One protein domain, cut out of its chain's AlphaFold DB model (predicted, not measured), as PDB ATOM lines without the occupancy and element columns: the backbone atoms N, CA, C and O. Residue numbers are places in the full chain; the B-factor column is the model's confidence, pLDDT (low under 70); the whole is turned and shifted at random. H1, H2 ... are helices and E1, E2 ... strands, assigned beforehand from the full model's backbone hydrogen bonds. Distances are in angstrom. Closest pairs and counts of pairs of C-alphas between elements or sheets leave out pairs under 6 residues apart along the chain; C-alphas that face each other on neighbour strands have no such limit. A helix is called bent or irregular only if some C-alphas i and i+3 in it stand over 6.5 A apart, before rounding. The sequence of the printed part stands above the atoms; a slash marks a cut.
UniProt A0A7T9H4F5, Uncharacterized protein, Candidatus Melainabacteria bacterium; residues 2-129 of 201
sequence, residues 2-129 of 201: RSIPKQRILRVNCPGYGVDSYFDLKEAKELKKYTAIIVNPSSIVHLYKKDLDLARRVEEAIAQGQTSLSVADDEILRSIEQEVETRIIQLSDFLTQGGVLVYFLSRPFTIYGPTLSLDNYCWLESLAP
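What this domain is: This is residues 2 to 129 of the 201 residues of an uncharacterized protein of Candidatus Melainabacteria bacterium (UniProt A0A7T9H4F5). Two small sheets, the four-stranded E2 E1 E3 E5 and the three-stranded E4 E6 E7, sit toward opposite ends of the body, and the long helix H3 runs along one side from one sheet to the other. Short H1 sits between the sheets, H2 packs beside E4, and H4 packs on H3. Residues 2 to 4 trail past the larger sheet and add to the length. The printed part has 128 residues, with four named helices and seven named strands in the order E1 E2 E3 H1 H2 E4 H3 E5 E6 E7 H4; the larger sheet is parallel, the smaller mixed, and the class is mixed, helices and strands. The whole is compact, with a radius of gyration of the C-alphas of 14.6 A and spans of 48 by 29 by 26 A.

How they stand to each other: The larger sheet runs E2, residues 19 to 21, E1, residues 9 to 12, E3, residues 36 to 39, and E5, residues 100 to 103. Within hydrogen-bond range are N 11 and O 19 at 2.8 A for E2 and E1, N 10 and O 36 at 2.9 A for E1 and E3, and N 37 and O 100 at 2.9 A for E3 and E5. H3, residues 75 to 96, only grazes this sheet with residues 91 to 95; its closest C-alphas to E5 are those of Leu 95 and Leu 101, 7.5 A apart. H3 has a kink of 27 degrees near residue 86. The smaller sheet runs E4, residues 68 to 70, E6, residues 110 to 112, and E7, residues 117 to 119. E4 and E6 are parallel, with N 69 and O 110 within hydrogen-bond range at 3.0 A; E6 and E7 are an antiparallel hairpin, with N 111 and O 118 at 2.9 A. H3 only grazes this sheet with residues 77 to 81; the closest C-alphas of H3 and E7, those of Leu 77 and Leu 118, are 7.0 A apart. H1, residues 44 to 48, only grazes both sheets. It only just touches H3, at residue 80 alone of H3, with 3 pairs of C-alphas within 8 A, the closest being Tyr 48 and Ile 80 at 7.0 A. H2, residues 52 to 63, only grazes the smaller sheet; its closest C-alphas to E4, those of Val 58 and Leu 69, are 6.8 A apart. H2 and H1 only just touch, only at the corner, by residues 54 to 55 alone of H2, with 3 pairs within 8 A; the closest C-alphas, of Val 45 and Ala 55, are 6.0 A apart. H4, residues 122 to 127, is irregular, with C-alphas 123 and 126 7.4 A apart. It touches H3, by residues 84 to 92 alone of H3, at a shallow tilt of 30 degrees, the same way; the closest C-alphas are those of Val 84 and Trp 123, at 5.5 A. Every O i to N i+4 pair is within hydrogen-bond range in H1 and H2, against 16 of 18 in H3 and 0 of 2 in H4, where 2 of 3 O i to N i+3 pairs are.

Where its parts are: E1 begins at C-alpha 9 (228.117, 198.552, 240.168). H3 is 32.5 A long from C-alpha 75 (221.478, 224.621, 256.460) to C-alpha 96, and H2 is 16.4 A. H4 ends at C-alpha 127 (216.772, 199.584, 256.914).

The domain as a whole: The C-alphas of Arg 2 and Ala 72, the two farthest apart, are 49.8 A apart. The printed part has no cut; the link E2 to E3 is long, with 14 residues. The mean pLDDT of the printed part is 80.9; residues 2 to 4, 15 to 18, 95 to 96, 98 to 100, 104 to 107 and 125 to 129 are under 70.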
ATOM      1  N   ARG A   2     229.099 184.091 235.931       48.97
ATOM      2  CA  ARG A   2     228.447 185.343 235.515       48.97
ATOM      3  C   ARG A   2     229.067 186.480 236.325       48.97
ATOM      4  O   ARG A   2     228.998 186.459 237.544       48.97
ATOM      5  N   SER A   3     229.731 187.417 235.657       62.00
ATOM      6  CA  SER A   3     230.270 188.628 236.280       62.00
ATOM      7  C   SER A   3     229.269 189.771 236.134       62.00
ATOM      8  O   SER A   3     228.766 189.994 235.028       62.00
ATOM      9  N   ILE A   4     229.021 190.532 237.201       66.88
ATOM     10  CA  ILE A   4     228.200 191.745 237.124       66.88
ATOM     11  C   ILE A   4     228.929 192.779 236.245       66.88
ATOM     12  O   ILE A   4     230.103 193.072 236.492       66.88
ATOM     13  N   PRO A   5     228.279 193.344 235.211       77.44
ATOM     14  CA  PRO A   5     228.899 194.374 234.385       77.44
ATOM     15  C   PRO A   5     229.281 195.606 235.214       77.44
ATOM     16  O   PRO A   5     228.481 196.070 236.025       77.44
ATOM     17  N   LYS A   6     230.463 196.189 234.969       75.56
ATOM     18  CA  LYS A   6     231.007 197.339 235.726       75.56
ATOM     19  C   LYS A   6     230.013 198.496 235.869       75.56
ATOM     20  O   LYS A   6     229.911 199.103 236.926       75.56
ATOM     21  N   GLN A   7     229.258 198.782 234.811       83.56
ATOM     22  CA  GLN A   7     228.260 199.851 234.772       83.56
ATOM     23  C   GLN A   7     227.043 199.618 235.683       83.56
ATOM     24  O   GLN A   7     226.280 200.550 235.916       83.56
ATOM     25  N   ARG A   8     226.852 198.386 236.172       82.81
ATOM     26  CA  ARG A   8     225.797 198.008 237.122       82.81
ATOM     27  C   ARG A   8     226.298 197.984 238.572       82.81
ATOM     28  O   ARG A   8     225.554 197.552 239.446       82.81
ATOM     29  N   ILE A   9     227.523 198.450 238.830       77.38
ATOM     30  CA  ILE A   9     228.117 198.552 240.168       77.38
ATOM     31  C   ILE A   9     228.303 200.034 240.515       77.38
ATOM     32  O   ILE A   9     229.101 200.728 239.874       77.38
ATOM     33  N   LEU A  10     227.573 200.504 241.528       82.94
ATOM     34  CA  LEU A  10     227.653 201.869 242.048       82.94
ATOM     35  C   LEU A  10     228.696 201.977 243.164       82.94
ATOM     36  O   LEU A  10     228.593 201.319 244.194       82.94
ATOM     37  N   ARG A  11     229.698 202.814 242.906       78.44
ATOM     38  CA  ARG A  11     230.765 203.334 243.773       78.44
ATOM     39  C   ARG A  11     230.317 204.493 244.648       78.44
ATOM     40  O   ARG A  11     230.028 205.508 244.035       78.44
ATOM     41  N   VAL A  12     230.249 204.420 245.975       84.75
ATOM     42  CA  VAL A  12     229.992 205.619 246.796       84.75
ATOM     43  C   VAL A  12     231.138 205.851 247.764       84.75
ATOM     44  O   VAL A  12     231.351 205.067 248.690       84.75
ATOM     45  N   ASN A  13     231.883 206.933 247.521       81.12
ATOM     46  CA  ASN A  13     233.034 207.349 248.324       81.12
ATOM     47  C   ASN A  13     234.114 206.249 248.484       81.12
ATOM     48  O   ASN A  13     234.762 206.130 249.521       81.12
ATOM     49  N   CYS A  14     234.300 205.390 247.473       72.06
ATOM     50  CA  CYS A  14     235.148 204.198 247.581       72.06
ATOM     51  C   CYS A  14     236.001 203.978 246.306       72.06
ATOM     52  O   CYS A  14     235.437 203.957 245.211       72.06
ATOM     53  N   PRO A  15     237.332 203.731 246.381       60.81
ATOM     54  CA  PRO A  15     238.230 203.585 245.209       60.81
ATOM     55  C   PRO A  15     238.360 202.136 244.679       60.81
ATOM     56  O   PRO A  15     238.395 201.215 245.486       60.81
ATOM     57  N   GLY A  16     238.384 201.884 243.353       63.44
ATOM     58  CA  GLY A  16     238.318 200.510 242.778       63.44
ATOM     59  C   GLY A  16     237.366 200.281 241.573       63.44
ATOM     60  O   GLY A  16     237.058 201.204 240.820       63.44
ATOM     61  N   TYR A  17     236.914 199.030 241.349       53.88
ATOM     62  CA  TYR A  17     236.159 198.600 240.147       53.88
ATOM     63  C   TYR A  17     234.662 198.961 240.189       53.88
ATOM     64  O   TYR A  17     233.901 198.379 240.952       53.88
ATOM     65  N   GLY A  18     234.223 199.889 239.335       66.12
ATOM     66  CA  GLY A  18     232.824 200.325 239.212       66.12
ATOM     67  C   GLY A  18     232.735 201.741 238.647       66.12
ATOM     68  O   GLY A  18     233.719 202.234 238.087       66.12
ATOM     69  N   VAL A  19     231.575 202.385 238.788       73.62
ATOM     70  CA  VAL A  19     231.416 203.829 238.538       73.62
ATOM     71  C   VAL A  19     231.480 204.555 239.875       73.62
ATOM     72  O   VAL A  19     230.630 204.301 240.721       73.62
ATOM     73  N   ASP A  20     232.481 205.412 240.063       78.75
ATOM     74  CA  ASP A  20     232.576 206.267 241.251       78.75
ATOM     75  C   ASP A  20     231.527 207.382 241.186       78.75
ATOM     76  O   ASP A  20     231.285 207.954 240.120       78.75
ATOM     77  N   SER A  21     230.840 207.613 242.296       83.12
ATOM     78  CA  SER A  21     229.643 208.444 242.373       83.12
ATOM     79  C   SER A  21     229.353 208.818 243.826       83.12
ATOM     80  O   SER A  21     230.002 208.372 244.771       83.12
ATOM     81  N   TYR A  22     228.317 209.625 243.990       86.94
ATOM     82  CA  TYR A  22     227.758 210.027 245.269       86.94
ATOM     83  C   TYR A  22     226.267 209.667 245.290       86.94
ATOM     84  O   TYR A  22     225.726 209.178 244.296       86.94
ATOM     85  N   PHE A  23     225.601 209.865 246.419       84.69
ATOM     86  CA  PHE A  23     224.148 209.781 246.549       84.69
ATOM     87  C   PHE A  23     223.440 211.089 246.201       84.69
ATOM     88  O   PHE A  23     222.208 211.122 246.192       84.69
ATOM     89  N   ASP A  24     224.185 212.135 245.849       82.81
ATOM     90  CA  ASP A  24     223.622 213.430 245.497       82.81
ATOM     91  C   ASP A  24     222.568 213.307 244.382       82.81
ATOM     92  O   ASP A  24     222.743 212.577 243.404       82.81
ATOM     93  N   LEU A  25     221.420 213.967 244.528       79.88
ATOM     94  CA  LEU A  25     220.324 213.806 243.560       79.88
ATOM     95  C   LEU A  25     220.552 214.564 242.244       79.88
ATOM     96  O   LEU A  25     219.834 214.318 241.274       79.88
ATOM     97  N   LYS A  26     221.523 215.483 242.193       78.12
ATOM     98  CA  LYS A  26     221.783 216.306 241.003       78.12
ATOM     99  C   LYS A  26     222.513 215.516 239.925       78.12
ATOM    100  O   LYS A  26     222.178 215.640 238.749       78.12
ATOM    101  N   GLU A  27     223.501 214.719 240.319       73.00
ATOM    102  CA  GLU A  27     224.398 214.020 239.399       73.00
ATOM    103  C   GLU A  27     224.191 212.499 239.420       73.00
ATOM    104  O   GLU A  27     224.438 211.831 238.408       73.00
ATOM    105  N   ALA A  28     223.706 211.919 240.526       79.31
ATOM    106  CA  ALA A  28     223.657 210.469 240.649       79.31
ATOM    107  C   ALA A  28     222.365 209.833 240.122       79.31
ATOM    108  O   ALA A  28     221.238 210.231 240.422       79.31
ATOM    109  N   LYS A  29     222.545 208.748 239.359       80.88
ATOM    110  CA  LYS A  29     221.459 207.970 238.745       80.88
ATOM    111  C   LYS A  29     220.551 207.321 239.803       80.88
ATOM    112  O   LYS A  29     220.950 207.086 240.943       80.88
ATOM    113  N   GLU A  30     219.339 206.965 239.384       83.62
ATOM    114  CA  GLU A  30     218.427 206.126 240.174       83.62
ATOM    115  C   GLU A  30     219.085 204.794 240.568       83.62
ATOM    116  O   GLU A  30     219.722 204.143 239.730       83.62
ATOM    117  N   LEU A  31     218.868 204.356 241.812       82.81
ATOM    118  CA  LEU A  31     219.514 203.157 242.356       82.81
ATOM    119  C   LEU A  31     219.091 201.855 241.648       82.81
ATOM    120  O   LEU A  31     219.913 200.960 241.473       82.81
ATOM    121  N   LYS A  32     217.864 201.795 241.108       79.62
ATOM    122  CA  LYS A  32     217.321 200.641 240.356       79.62
ATOM    123  C   LYS A  32     218.117 200.244 239.104       79.62
ATOM    124  O   LYS A  32     217.907 199.181 238.527       79.62
ATOM    125  N   LYS A  33     219.013 201.116 238.625       85.38
ATOM    126  CA  LYS A  33     219.877 200.837 237.463       85.38
ATOM    127  C   LYS A  33     221.080 199.962 237.825       85.38
ATOM    128  O   LYS A  33     221.754 199.453 236.925       85.38
ATOM    129  N   TYR A  34     221.349 199.788 239.115       82.94
ATOM    130  CA  TYR A  34     222.473 199.022 239.626       82.94
ATOM    131  C   TYR A  34     222.024 197.650 240.127       82.94
ATOM    132  O   TYR A  34     220.858 197.417 240.423       82.94
ATOM    133  N   THR A  35     222.971 196.723 240.173       75.06
ATOM    134  CA  THR A  35     222.831 195.398 240.796       75.06
ATOM    135  C   THR A  35     223.584 195.350 242.122       75.06
ATOM    136  O   THR A  35     223.217 194.596 243.015       75.06
ATOM    137  N   ALA A  36     224.622 196.179 242.257       73.38
ATOM    138  CA  ALA A  36     225.448 196.279 243.446       73.38
ATOM    139  C   ALA A  36     225.685 197.750 243.799       73.38
ATOM    140  O   ALA A  36     225.997 198.547 242.908       73.38
ATOM    141  N   ILE A  37     225.604 198.088 245.082       78.88
ATOM    142  CA  ILE A  37     226.036 199.378 245.624       78.88
ATOM    143  C   ILE A  37     227.131 199.106 246.648       78.88
ATOM    144  O   ILE A  37     226.981 198.234 247.498       78.88
ATOM    145  N   ILE A  38     228.235 199.841 246.551       76.75
ATOM    146  CA  ILE A  38     229.403 199.695 247.413       76.75
ATOM    147  C   ILE A  38     229.712 201.047 248.025       76.75
ATOM    148  O   ILE A  38     230.083 201.973 247.307       76.75
ATOM    149  N   VAL A  39     229.576 201.157 249.339       79.38
ATOM    150  CA  VAL A  39     229.644 202.441 250.038       79.38
ATOM    151  C   VAL A  39     230.745 202.424 251.077       79.38
ATOM    152  O   VAL A  39     230.788 201.524 251.906       79.38
ATOM    153  N   ASN A  40     231.607 203.435 251.091       79.50
ATOM    154  CA  ASN A  40     232.482 203.703 252.229       79.50
ATOM    155  C   ASN A  40     231.970 204.947 252.977       79.50
ATOM    156  O   ASN A  40     232.231 206.075 252.554       79.50
ATOM    157  N   PRO A  41     231.199 204.775 254.058       79.44
ATOM    158  CA  PRO A  41     230.571 205.865 254.782       79.44
ATOM    159  C   PRO A  41     231.550 206.504 255.776       79.44
ATOM    160  O   PRO A  41     231.357 206.409 256.980       79.44
ATOM    161  N   SER A  42     232.602 207.182 255.310       82.00
ATOM    162  CA  SER A  42     233.515 207.907 256.214       82.00
ATOM    163  C   SER A  42     232.829 209.083 256.922       82.00
ATOM    164  O   SER A  42     233.118 209.366 258.080       82.00
ATOM    165  N   SER A  43     231.913 209.760 256.229       88.56
ATOM    166  CA  SER A  43     231.054 210.830 256.742       88.56
ATOM    167  C   SER A  43     229.862 211.023 255.814       88.56
ATOM    168  O   SER A  43     229.951 210.737 254.618       88.56
ATOM    169  N   ILE A  44     228.760 211.553 256.341       89.56
ATOM    170  CA  ILE A  44     227.554 211.812 255.554       89.56
ATOM    171  C   ILE A  44     227.807 212.813 254.414       89.56
ATOM    172  O   ILE A  44     227.282 212.654 253.317       89.56
ATOM    173  N   VAL A  45     228.686 213.798 254.611       90.19
ATOM    174  CA  VAL A  45     228.990 214.814 253.584       90.19
ATOM    175  C   VAL A  45     229.734 214.207 252.395       90.19
ATOM    176  O   VAL A  45     229.474 214.586 251.252       90.19
ATOM    177  N   HIS A  46     230.599 213.219 252.638       87.50
ATOM    178  CA  HIS A  46     231.294 212.485 251.578       87.50
ATOM    179  C   HIS A  46     230.355 211.615 250.750       87.50
ATOM    180  O   HIS A  46     230.648 211.347 249.590       87.50
ATOM    181  N   LEU A  47     229.219 211.196 251.311       88.31
ATOM    182  CA  LEU A  47     228.225 210.420 250.573       88.31
ATOM    183  C   LEU A  47     227.405 211.284 249.615       88.31
ATOM    184  O   LEU A  47     227.031 210.785 248.563       88.31
ATOM    185  N   TYR A  48     227.152 212.558 249.932       89.06
ATOM    186  CA  TYR A  48     226.253 213.434 249.160       89.06
ATOM    187  C   TYR A  48     226.956 214.590 248.424       89.06
ATOM    188  O   TYR A  48     226.283 215.395 247.786       89.06
ATOM    189  N   LYS A  49     228.293 214.701 248.499       83.56
ATOM    190  CA  LYS A  49     229.118 215.675 247.743       83.56
ATOM    191  C   LYS A  49     228.586 217.118 247.782       83.56
ATOM    192  O   LYS A  49     228.573 217.821 246.773       83.56
ATOM    193  N   LYS A  50     228.099 217.559 248.944       77.62
ATOM    194  CA  LYS A  50     227.384 218.841 249.061       77.62
ATOM    195  C   LYS A  50     228.284 220.047 249.272       77.62
ATOM    196  O   LYS A  50     228.025 221.100 248.700       77.62
ATOM    197  N   ASP A  51     229.316 219.890 250.089       86.56
ATOM    198  CA  ASP A  51     230.159 220.992 250.532       86.56
ATOM    199  C   ASP A  51     231.607 220.503 250.631       86.56
ATOM    200  O   ASP A  51     231.940 219.653 251.460       86.56
ATOM    201  N   LEU A  52     232.453 221.014 249.732       86.88
ATOM    202  CA  LEU A  52     233.863 220.634 249.639       86.88
ATOM    203  C   LEU A  52     234.676 221.146 250.834       86.88
ATOM    204  O   LEU A  52     235.595 220.459 251.282       86.88
ATOM    205  N   ASP A  53     234.332 222.315 251.376       91.19
ATOM    206  CA  ASP A  53     235.025 222.881 252.530       91.19
ATOM    207  C   ASP A  53     234.676 222.107 253.800       91.19
ATOM    208  O   ASP A  53     235.556 221.784 254.603       91.19
ATOM    209  N   LEU A  54     233.404 221.740 253.963       92.12
ATOM    210  CA  LEU A  54     232.972 220.864 255.042       92.12
ATOM    211  C   LEU A  54     233.586 219.466 254.907       92.12
ATOM    212  O   LEU A  54     234.069 218.932 255.904       92.12
ATOM    213  N   ALA A  55     233.634 218.895 253.699       90.69
ATOM    214  CA  ALA A  55     234.285 217.606 253.453       90.69
ATOM    215  C   ALA A  55     235.767 217.629 253.864       90.69
ATOM    216  O   ALA A  55     236.215 216.739 254.589       90.69
ATOM    217  N   ARG A  56     236.503 218.689 253.502       92.12
ATOM    218  CA  ARG A  56     237.906 218.868 253.905       92.12
ATOM    219  C   ARG A  56     238.062 218.979 255.423       92.12
ATOM    220  O   ARG A  56     238.932 218.336 256.003       92.12
ATOM    221  N   ARG A  57     237.204 219.756 256.092       94.44
ATOM    222  CA  ARG A  57     237.221 219.884 257.563       94.44
ATOM    223  C   ARG A  57     236.939 218.552 258.260       94.44
ATOM    224  O   ARG A  57     237.530 218.265 259.296       94.44
ATOM    225  N   VAL A  58     236.044 217.743 257.698       92.31
ATOM    226  CA  VAL A  58     235.766 216.385 258.180       92.31
ATOM    227  C   VAL A  58     236.998 215.492 258.020       92.31
ATOM    228  O   VAL A  58     237.355 214.794 258.962       92.31
ATOM    229  N   GLU A  59     237.673 215.523 256.870       90.31
ATOM    230  CA  GLU A  59     238.904 214.748 256.646       90.31
ATOM    231  C   GLU A  59     240.001 215.111 257.650       90.31
ATOM    232  O   GLU A  59     240.622 214.225 258.237       90.31
ATOM    233  N   GLU A  60     240.193 216.405 257.910       92.38
ATOM    234  CA  GLU A  60     241.139 216.900 258.914       92.38
ATOM    235  C   GLU A  60     240.775 216.422 260.327       92.38
ATOM    236  O   GLU A  60     241.642 215.938 261.057       92.38
ATOM    237  N   ALA A  61     239.496 216.500 260.702       91.38
ATOM    238  CA  ALA A  61     239.004 216.023 261.991       91.38
ATOM    239  C   ALA A  61     239.220 214.507 262.161       91.38
ATOM    240  O   ALA A  61     239.718 214.057 263.197       91.38
ATOM    241  N   ILE A  62     238.918 213.716 261.125       85.25
ATOM    242  CA  ILE A  62     239.150 212.265 261.107       85.25
ATOM    243  C   ILE A  62     240.645 211.957 261.238       85.25
ATOM    244  O   ILE A  62     241.020 211.102 262.043       85.25
ATOM    245  N   ALA A  63     241.509 212.665 260.503       84.38
ATOM    246  CA  ALA A  63     242.960 212.488 260.575       84.38
ATOM    247  C   ALA A  63     243.524 212.807 261.972       84.38
ATOM    248  O   ALA A  63     244.503 212.198 262.402       84.38
ATOM    249  N   GLN A  64     242.877 213.713 262.709       89.12
ATOM    250  CA  GLN A  64     243.190 214.037 264.106       89.12
ATOM    251  C   GLN A  64     242.564 213.061 265.121       89.12
ATOM    252  O   GLN A  64     242.727 213.235 266.328       89.12
ATOM    253  N   GLY A  65     241.847 212.030 264.662       83.81
ATOM    254  CA  GLY A  65     241.220 211.015 265.511       83.81
ATOM    255  C   GLY A  65     239.900 211.446 266.160       83.81
ATOM    256  O   GLY A  65     239.403 210.736 267.045       83.81
ATOM    257  N   GLN A  66     239.329 212.574 265.728       85.56
ATOM    258  CA  GLN A  66     238.034 213.061 266.199       85.56
ATOM    259  C   GLN A  66     236.893 212.181 265.669       85.56
ATOM    260  O   GLN A  66     237.018 211.483 264.663       85.56
ATOM    261  N   THR A  67     235.762 212.214 266.369       84.88
ATOM    262  CA  THR A  67     234.532 211.484 266.004       84.88
ATOM    263  C   THR A  67     233.382 212.411 265.662       84.88
ATOM    264  O   THR A  67     232.249 211.964 265.498       84.88
ATOM    265  N   SER A  68     233.636 213.712 265.627       91.88
ATOM    266  CA  SER A  68     232.598 214.687 265.377       91.88
ATOM    267  C   SER A  68     233.153 216.019 264.914       91.88
ATOM    268  O   SER A  68     234.323 216.331 265.126       91.88
ATOM    269  N   LEU A  69     232.279 216.807 264.293       96.00
ATOM    270  CA  LEU A  69     232.554 218.174 263.873       96.00
ATOM    271  C   LEU A  69     231.309 219.034 264.084       96.00
ATOM    272  O   LEU A  69     230.209 218.618 263.734       96.00
ATOM    273  N   SER A  70     231.481 220.247 264.603       95.69
ATOM    274  CA  SER A  70     230.390 221.222 264.699       95.69
ATOM    275  C   SER A  70     230.367 222.174 263.500       95.69
ATOM    276  O   SER A  70     231.411 222.628 263.011       95.69
ATOM    277  N   VAL A  71     229.164 222.502 263.041       95.38
ATOM    278  CA  VAL A  71     228.876 223.532 262.036       95.38
ATOM    279  C   VAL A  71     228.083 224.679 262.668       95.38
ATOM    280  O   VAL A  71     227.500 224.523 263.738       95.38
ATOM    281  N   ALA A  72     228.139 225.863 262.053       92.81
ATOM    282  CA  ALA A  72     227.586 227.088 262.638       92.81
ATOM    283  C   ALA A  72     226.050 227.156 262.563       92.81
ATOM    284  O   ALA A  72     225.417 227.748 263.434       92.81
ATOM    285  N   ASP A  73     225.470 226.535 261.540       93.31
ATOM    286  CA  ASP A  73     224.037 226.471 261.271       93.31
ATOM    287  C   ASP A  73     223.652 225.075 260.748       93.31
ATOM    288  O   ASP A  73     224.511 224.235 260.472       93.31
ATOM    289  N   ASP A  74     222.348 224.812 260.645       93.88
ATOM    290  CA  ASP A  74     221.825 223.525 260.175       93.88
ATOM    291  C   ASP A  74     221.581 223.480 258.651       93.88
ATOM    292  O   ASP A  74     221.005 222.500 258.179       93.88
ATOM    293  N   GLU A  75     221.923 224.509 257.863       93.69
ATOM    294  CA  GLU A  75     221.478 224.621 256.460       93.69
ATOM    295  C   GLU A  75     221.943 223.422 255.624       93.69
ATOM    296  O   GLU A  75     221.146 222.736 254.974       93.69
ATOM    297  N   ILE A  76     223.235 223.110 255.721       91.69
ATOM    298  CA  ILE A  76     223.842 221.969 255.036       91.69
ATOM    299  C   ILE A  76     223.282 220.630 255.532       91.69
ATOM    300  O   ILE A  76     223.058 219.723 254.731       91.69
ATOM    301  N   LEU A  77     223.006 220.508 256.836       93.56
ATOM    302  CA  LEU A  77     222.468 219.280 257.425       93.56
ATOM    303  C   LEU A  77     221.033 219.030 256.957       93.56
ATOM    304  O   LEU A  77     220.736 217.924 256.520       93.56
ATOM    305  N   ARG A  78     220.182 220.062 256.925       94.06
ATOM    306  CA  ARG A  78     218.819 219.973 256.373       94.06
ATOM    307  C   ARG A  78     218.829 219.577 254.903       94.06
ATOM    308  O   ARG A  78     218.035 218.739 254.488       94.06
ATOM    309  N   SER A  79     219.739 220.144 254.103       92.06
ATOM    310  CA  SER A  79     219.851 219.755 252.692       92.06
ATOM    311  C   SER A  79     220.248 218.288 252.525       92.06
ATOM    312  O   SER A  79     219.834 217.677 251.542       92.06
ATOM    313  N   ILE A  80     221.082 217.743 253.411       91.69
ATOM    314  CA  ILE A  80     221.495 216.338 253.364       91.69
ATOM    315  C   ILE A  80     220.353 215.435 253.835       91.69
ATOM    316  O   ILE A  80     220.057 214.453 253.164       91.69
ATOM    317  N   GLU A  81     219.682 215.783 254.932       90.81
ATOM    318  CA  GLU A  81     218.536 215.049 255.486       90.81
ATOM    319  C   GLU A  81     217.430 214.835 254.438       90.81
ATOM    320  O   GLU A  81     216.987 213.710 254.225       90.81
ATOM    321  N   GLN A  82     217.081 215.872 253.672       90.06
ATOM    322  CA  GLN A  82     216.094 215.764 252.586       90.06
ATOM    323  C   GLN A  82     216.504 214.776 251.478       90.06
ATOM    324  O   GLN A  82     215.673 214.059 250.910       90.06
ATOM    325  N   GLU A  83     217.795 214.726 251.134       89.94
ATOM    326  CA  GLU A  83     218.280 213.757 250.149       89.94
ATOM    327  C   GLU A  83     218.347 212.345 250.724       89.94
ATOM    328  O   GLU A  83     218.055 211.390 250.000       89.94
ATOM    329  N   VAL A  84     218.666 212.216 252.014       88.81
ATOM    330  CA  VAL A  84     218.614 210.951 252.749       88.81
ATOM    331  C   VAL A  84     217.207 210.367 252.698       88.81
ATOM    332  O   VAL A  84     217.060 209.225 252.265       88.81
ATOM    333  N   GLU A  85     216.173 211.142 253.027       86.81
ATOM    334  CA  GLU A  85     214.772 210.698 252.963       86.81
ATOM    335  C   GLU A  85     214.400 210.165 251.571       86.81
ATOM    336  O   GLU A  85     213.799 209.099 251.426       86.81
ATOM    337  N   THR A  86     214.828 210.865 250.516       86.19
ATOM    338  CA  THR A  86     214.567 210.445 249.132       86.19
ATOM    339  C   THR A  86     215.333 209.170 248.765       86.19
ATOM    340  O   THR A  86     214.798 208.275 248.101       86.19
ATOM    341  N   ARG A  87     216.605 209.068 249.163       85.69
ATOM    342  CA  ARG A  87     217.464 207.921 248.840       85.69
ATOM    343  C   ARG A  87     217.095 206.676 249.624       85.69
ATOM    344  O   ARG A  87     217.230 205.594 249.064       85.69
ATOM    345  N   ILE A  88     216.571 206.817 250.837       82.44
ATOM    346  CA  ILE A  88     216.030 205.716 251.639       82.44
ATOM    347  C   ILE A  88     214.968 204.940 250.852       82.44
ATOM    348  O   ILE A  88     215.048 203.716 250.759       82.44
ATOM    349  N   ILE A  89     214.031 205.643 250.208       82.19
ATOM    350  CA  ILE A  89     212.976 205.010 249.402       82.19
ATOM    351  C   ILE A  89     213.596 204.239 248.230       82.19
ATOM    352  O   ILE A  89     213.305 203.064 248.024       82.19
ATOM    353  N   GLN A  90     214.520 204.870 247.497       84.56
ATOM    354  CA  GLN A  90     215.191 204.220 246.366       84.56
ATOM    355  C   GLN A  90     216.057 203.027 246.781       84.56
ATOM    356  O   GLN A  90     216.237 202.094 245.997       84.56
ATOM    357  N   LEU A  91     216.646 203.084 247.974       79.19
ATOM    358  CA  LEU A  91     217.491 202.029 248.510       79.19
ATOM    359  C   LEU A  91     216.642 200.834 248.942       79.19
ATOM    360  O   LEU A  91     217.008 199.705 248.633       79.19
ATOM    361  N   SER A  92     215.490 201.088 249.564       72.31
ATOM    362  CA  SER A  92     214.485 200.063 249.852       72.31
ATOM    363  C   SER A  92     214.045 199.349 248.567       72.31
ATOM    364  O   SER A  92     214.216 198.137 248.449       72.31
ATOM    365  N   ASP A  93     213.630 200.106 247.542       76.19
ATOM    366  CA  ASP A  93     213.232 199.551 246.239       76.19
ATOM    367  C   ASP A  93     214.342 198.713 245.586       76.19
ATOM    368  O   ASP A  93     214.076 197.665 244.992       76.19
ATOM    369  N   PHE A  94     215.591 199.182 245.669       78.25
ATOM    370  CA  PHE A  94     216.765 198.472 245.161       78.25
ATOM    371  C   PHE A  94     216.955 197.123 245.866       78.25
ATOM    372  O   PHE A  94     217.156 196.113 245.188       78.25
ATOM    373  N   LEU A  95     216.859 197.090 247.196       67.81
ATOM    374  CA  LEU A  95     217.017 195.869 247.991       67.81
ATOM    375  C   LEU A  95     215.879 194.874 247.727       67.81
ATOM    376  O   LEU A  95     216.148 193.700 247.485       67.81
ATOM    377  N   THR A  96     214.622 195.332 247.675       63.97
ATOM    378  CA  THR A  96     213.458 194.470 247.381       63.97
ATOM    379  C   THR A  96     213.532 193.826 245.991       63.97
ATOM    380  O   THR A  96     212.974 192.756 245.766       63.97
ATOM    381  N   GLN A  97     214.252 194.436 245.047       70.38
ATOM    382  CA  GLN A  97     214.493 193.876 243.710       70.38
ATOM    383  C   GLN A  97     215.676 192.888 243.660       70.38
ATOM    384  O   GLN A  97     216.075 192.468 242.571       70.38
ATOM    385  N   GLY A  98     216.247 192.516 244.811       60.31
ATOM    386  CA  GLY A  98     217.416 191.636 244.915       60.31
ATOM    387  C   GLY A  98     218.748 192.356 244.695       60.31
ATOM    388  O   GLY A  98     219.751 191.725 244.357       60.31
ATOM    389  N   GLY A  99     218.766 193.684 244.821       65.56
ATOM    390  CA  GLY A  99     219.988 194.471 244.792       65.56
ATOM    391  C   GLY A  99     220.864 194.185 246.009       65.56
ATOM    392  O   GLY A  99     220.373 194.016 247.121       65.56
ATOM    393  N   VAL A 100     222.182 194.164 245.812       67.25
ATOM    394  CA  VAL A 100     223.133 193.912 246.901       67.25
ATOM    395  C   VAL A 100     223.791 195.199 247.368       67.25
ATOM    396  O   VAL A 100     224.438 195.909 246.594       67.25
ATOM    397  N   LEU A 101     223.666 195.470 248.664       70.75
ATOM    398  CA  LEU A 101     224.345 196.565 249.339       70.75
ATOM    399  C   LEU A 101     225.569 196.042 250.099       70.75
ATOM    400  O   LEU A 101     225.461 195.223 251.009       70.75
ATOM    401  N   VAL A 102     226.736 196.563 249.742       70.94
ATOM    402  CA  VAL A 102     228.000 196.359 250.449       70.94
ATOM    403  C   VAL A 102     228.402 197.700 251.043       70.94
ATOM    404  O   VAL A 102     228.469 198.698 250.327       70.94
ATOM    405  N   TYR A 103     228.690 197.758 252.336       70.19
ATOM    406  CA  TYR A 103     229.194 198.984 252.940       70.19
ATOM    407  C   TYR A 103     230.334 198.697 253.906       70.19
ATOM    408  O   TYR A 103     230.312 197.723 254.657       70.19
ATOM    409  N   PHE A 104     231.355 199.546 253.854       68.00
ATOM    410  CA  PHE A 104     232.458 199.502 254.799       68.00
ATOM    411  C   PHE A 104     231.974 200.040 256.134       68.00
ATOM    412  O   PHE A 104     231.187 200.984 256.197       68.00
ATOM    413  N   LEU A 105     232.448 199.441 257.217       63.41
ATOM    414  CA  LEU A 105     232.101 199.922 258.538       63.41
ATOM    415  C   LEU A 105     233.195 200.861 259.052       63.41
ATOM    416  O   LEU A 105     234.229 200.423 259.560       63.41
ATOM    417  N   SER A 106     232.951 202.159 258.913       69.12
ATOM    418  CA  SER A 106     233.766 203.250 259.447       69.12
ATOM    419  C   SER A 106     233.396 203.597 260.898       69.12
ATOM    420  O   SER A 106     232.283 203.331 261.363       69.12
ATOM    421  N   ARG A 107     234.315 204.244 261.628       68.12
ATOM    422  CA  ARG A 107     234.005 204.837 262.942       68.12
ATOM    423  C   ARG A 107     232.881 205.872 262.781       68.12
ATOM    424  O   ARG A 107     232.969 206.659 261.845       68.12
ATOM    425  N   PRO A 108     231.860 205.887 263.660       76.31
ATOM    426  CA  PRO A 108     230.817 206.881 263.658       76.31
ATOM    427  C   PRO A 108     231.448 208.253 263.711       76.31
ATOM    428  O   PRO A 108     232.278 208.533 264.585       76.31
ATOM    429  N   PHE A 109     231.075 209.061 262.734       84.31
ATOM    430  CA  PHE A 109     231.476 210.443 262.652       84.31
ATOM    431  C   PHE A 109     230.218 211.283 262.530       84.31
ATOM    432  O   PHE A 109     229.468 211.139 261.564       84.31
ATOM    433  N   THR A 110     229.980 212.138 263.519       89.94
ATOM    434  CA  THR A 110     228.749 212.924 263.607       89.94
ATOM    435  C   THR A 110     229.025 214.390 263.320       89.94
ATOM    436  O   THR A 110     229.891 215.007 263.943       89.94
ATOM    437  N   ILE A 111     228.261 214.970 262.400       94.88
ATOM    438  CA  ILE A 111     228.259 216.414 262.181       94.88
ATOM    439  C   ILE A 111     227.110 217.009 262.987       94.88
ATOM    440  O   ILE A 111     225.964 216.602 262.816       94.88
ATOM    441  N   TYR A 112     227.432 217.950 263.871       94.88
ATOM    442  CA  TYR A 112     226.480 218.626 264.747       94.88
ATOM    443  C   TYR A 112     226.229 220.049 264.261       94.88
ATOM    444  O   TYR A 112     227.166 220.842 264.171       94.88
ATOM    445  N   GLY A 113     224.973 220.377 264.001       94.12
ATOM    446  CA  GLY A 113     224.487 221.748 263.922       94.12
ATOM    447  C   GLY A 113     223.819 222.174 265.233       94.12
ATOM    448  O   GLY A 113     223.806 221.411 266.207       94.12
ATOM    449  N   PRO A 114     223.281 223.403 265.292       93.56
ATOM    450  CA  PRO A 114     222.561 223.895 266.461       93.56
ATOM    451  C   PRO A 114     221.343 223.055 266.858       93.56
ATOM    452  O   PRO A 114     221.080 222.927 268.056       93.56
ATOM    453  N   THR A 115     220.596 222.497 265.895       93.81
ATOM    454  CA  THR A 115     219.404 221.685 266.199       93.81
ATOM    455  C   THR A 115     219.389 220.313 265.542       93.81
ATOM    456  O   THR A 115     218.518 219.515 265.879       93.81
ATOM    457  N   LEU A 116     220.301 220.028 264.610       92.19
ATOM    458  CA  LEU A 116     220.383 218.737 263.924       92.19
ATOM    459  C   LEU A 116     221.728 218.052 264.145       92.19
ATOM    460  O   LEU A 116     222.760 218.692 264.339       92.19
ATOM    461  N   SER A 117     221.729 216.727 264.056       91.62
ATOM    462  CA  SER A 117     222.952 215.943 263.971       91.62
ATOM    463  C   SER A 117     222.774 214.806 262.980       91.62
ATOM    464  O   SER A 117     221.755 214.123 262.976       91.62
ATOM    465  N   LEU A 118     223.773 214.613 262.124       91.06
ATOM    466  CA  LEU A 118     223.787 213.526 261.151       91.06
ATOM    467  C   LEU A 118     225.082 212.745 261.304       91.06
ATOM    468  O   LEU A 118     226.175 213.317 261.250       91.06
ATOM    469  N   ASP A 119     224.960 211.435 261.491       88.56
ATOM    470  CA  ASP A 119     226.092 210.523 261.410       88.56
ATOM    471  C   ASP A 119     226.192 209.865 260.029       88.56
ATOM    472  O   ASP A 119     225.285 209.909 259.199       88.56
ATOM    473  N   ASN A 120     227.339 209.256 259.771       84.81
ATOM    474  CA  ASN A 120     227.683 208.597 258.519       84.81
ATOM    475  C   ASN A 120     226.793 207.397 258.125       84.81
ATOM    476  O   ASN A 120     226.919 206.906 257.003       84.81
ATOM    477  N   TYR A 121     225.890 206.943 258.991       80.56
ATOM    478  CA  TYR A 121     224.952 205.844 258.756       80.56
ATOM    479  C   TYR A 121     223.477 206.249 258.864       80.56
ATOM    480  O   TYR A 121     222.627 205.368 258.758       80.56
ATOM    481  N   CYS A 122     223.135 207.535 259.025       81.31
ATOM    482  CA  CYS A 122     221.729 207.966 259.096       81.31
ATOM    483  C   CYS A 122     220.900 207.504 257.876       81.31
ATOM    484  O   CYS A 122     219.730 207.159 257.991       81.31
ATOM    485  N   TRP A 123     221.543 207.370 256.712       80.81
ATOM    486  CA  TRP A 123     220.955 206.848 255.472       80.81
ATOM    487  C   TRP A 123     220.591 205.352 255.492       80.81
ATOM    488  O   TRP A 123     219.968 204.870 254.547       80.81
ATOM    489  N   LEU A 124     220.981 204.615 256.536       74.31
ATOM    490  CA  LEU A 124     220.642 203.204 256.748       74.31
ATOM    491  C   LEU A 124     219.596 202.994 257.846       74.31
ATOM    492  O   LEU A 124     219.190 201.854 258.062       74.31
ATOM    493  N   GLU A 125     219.180 204.034 258.572       65.06
ATOM    494  CA  GLU A 125     218.336 203.869 259.766       65.06
ATOM    495  C   GLU A 125     216.987 203.224 259.455       65.06
ATOM    496  O   GLU A 125     216.555 202.341 260.188       65.06
ATOM    497  N   SER A 126     216.380 203.557 258.318       57.44
ATOM    498  CA  SER A 126     215.128 202.948 257.851       57.44
ATOM    499  C   SER A 126     215.260 201.488 257.401       57.44
ATOM    500  O   SER A 126     214.259 200.854 257.086       57.44
ATOM    501  N   LEU A 127     216.488 200.978 257.265       55.41
ATOM    502  CA  LEU A 127     216.772 199.584 256.914       55.41
ATOM    503  C   LEU A 127     217.087 198.729 258.149       55.41
ATOM    504  O   LEU A 127     217.273 197.519 258.022       55.41
ATOM    505  N   ALA A 128     217.180 199.351 259.327       43.53
ATOM    506  CA  ALA A 128     217.261 198.654 260.602       43.53
ATOM    507  C   ALA A 128     215.848 198.188 261.030       43.53
ATOM    508  O   ALA A 128     214.862 198.809 260.638       43.53
ATOM    509  N   PRO A 129     215.717 197.099 261.809       35.72
ATOM    510  CA  PRO A 129     214.411 196.608 262.246       35.72
ATOM    511  C   PRO A 129     213.621 197.675 263.013       35.72
ATOM    512  O   PRO A 129     214.184 198.349 263.875       35.72
TER     513      PRO A 129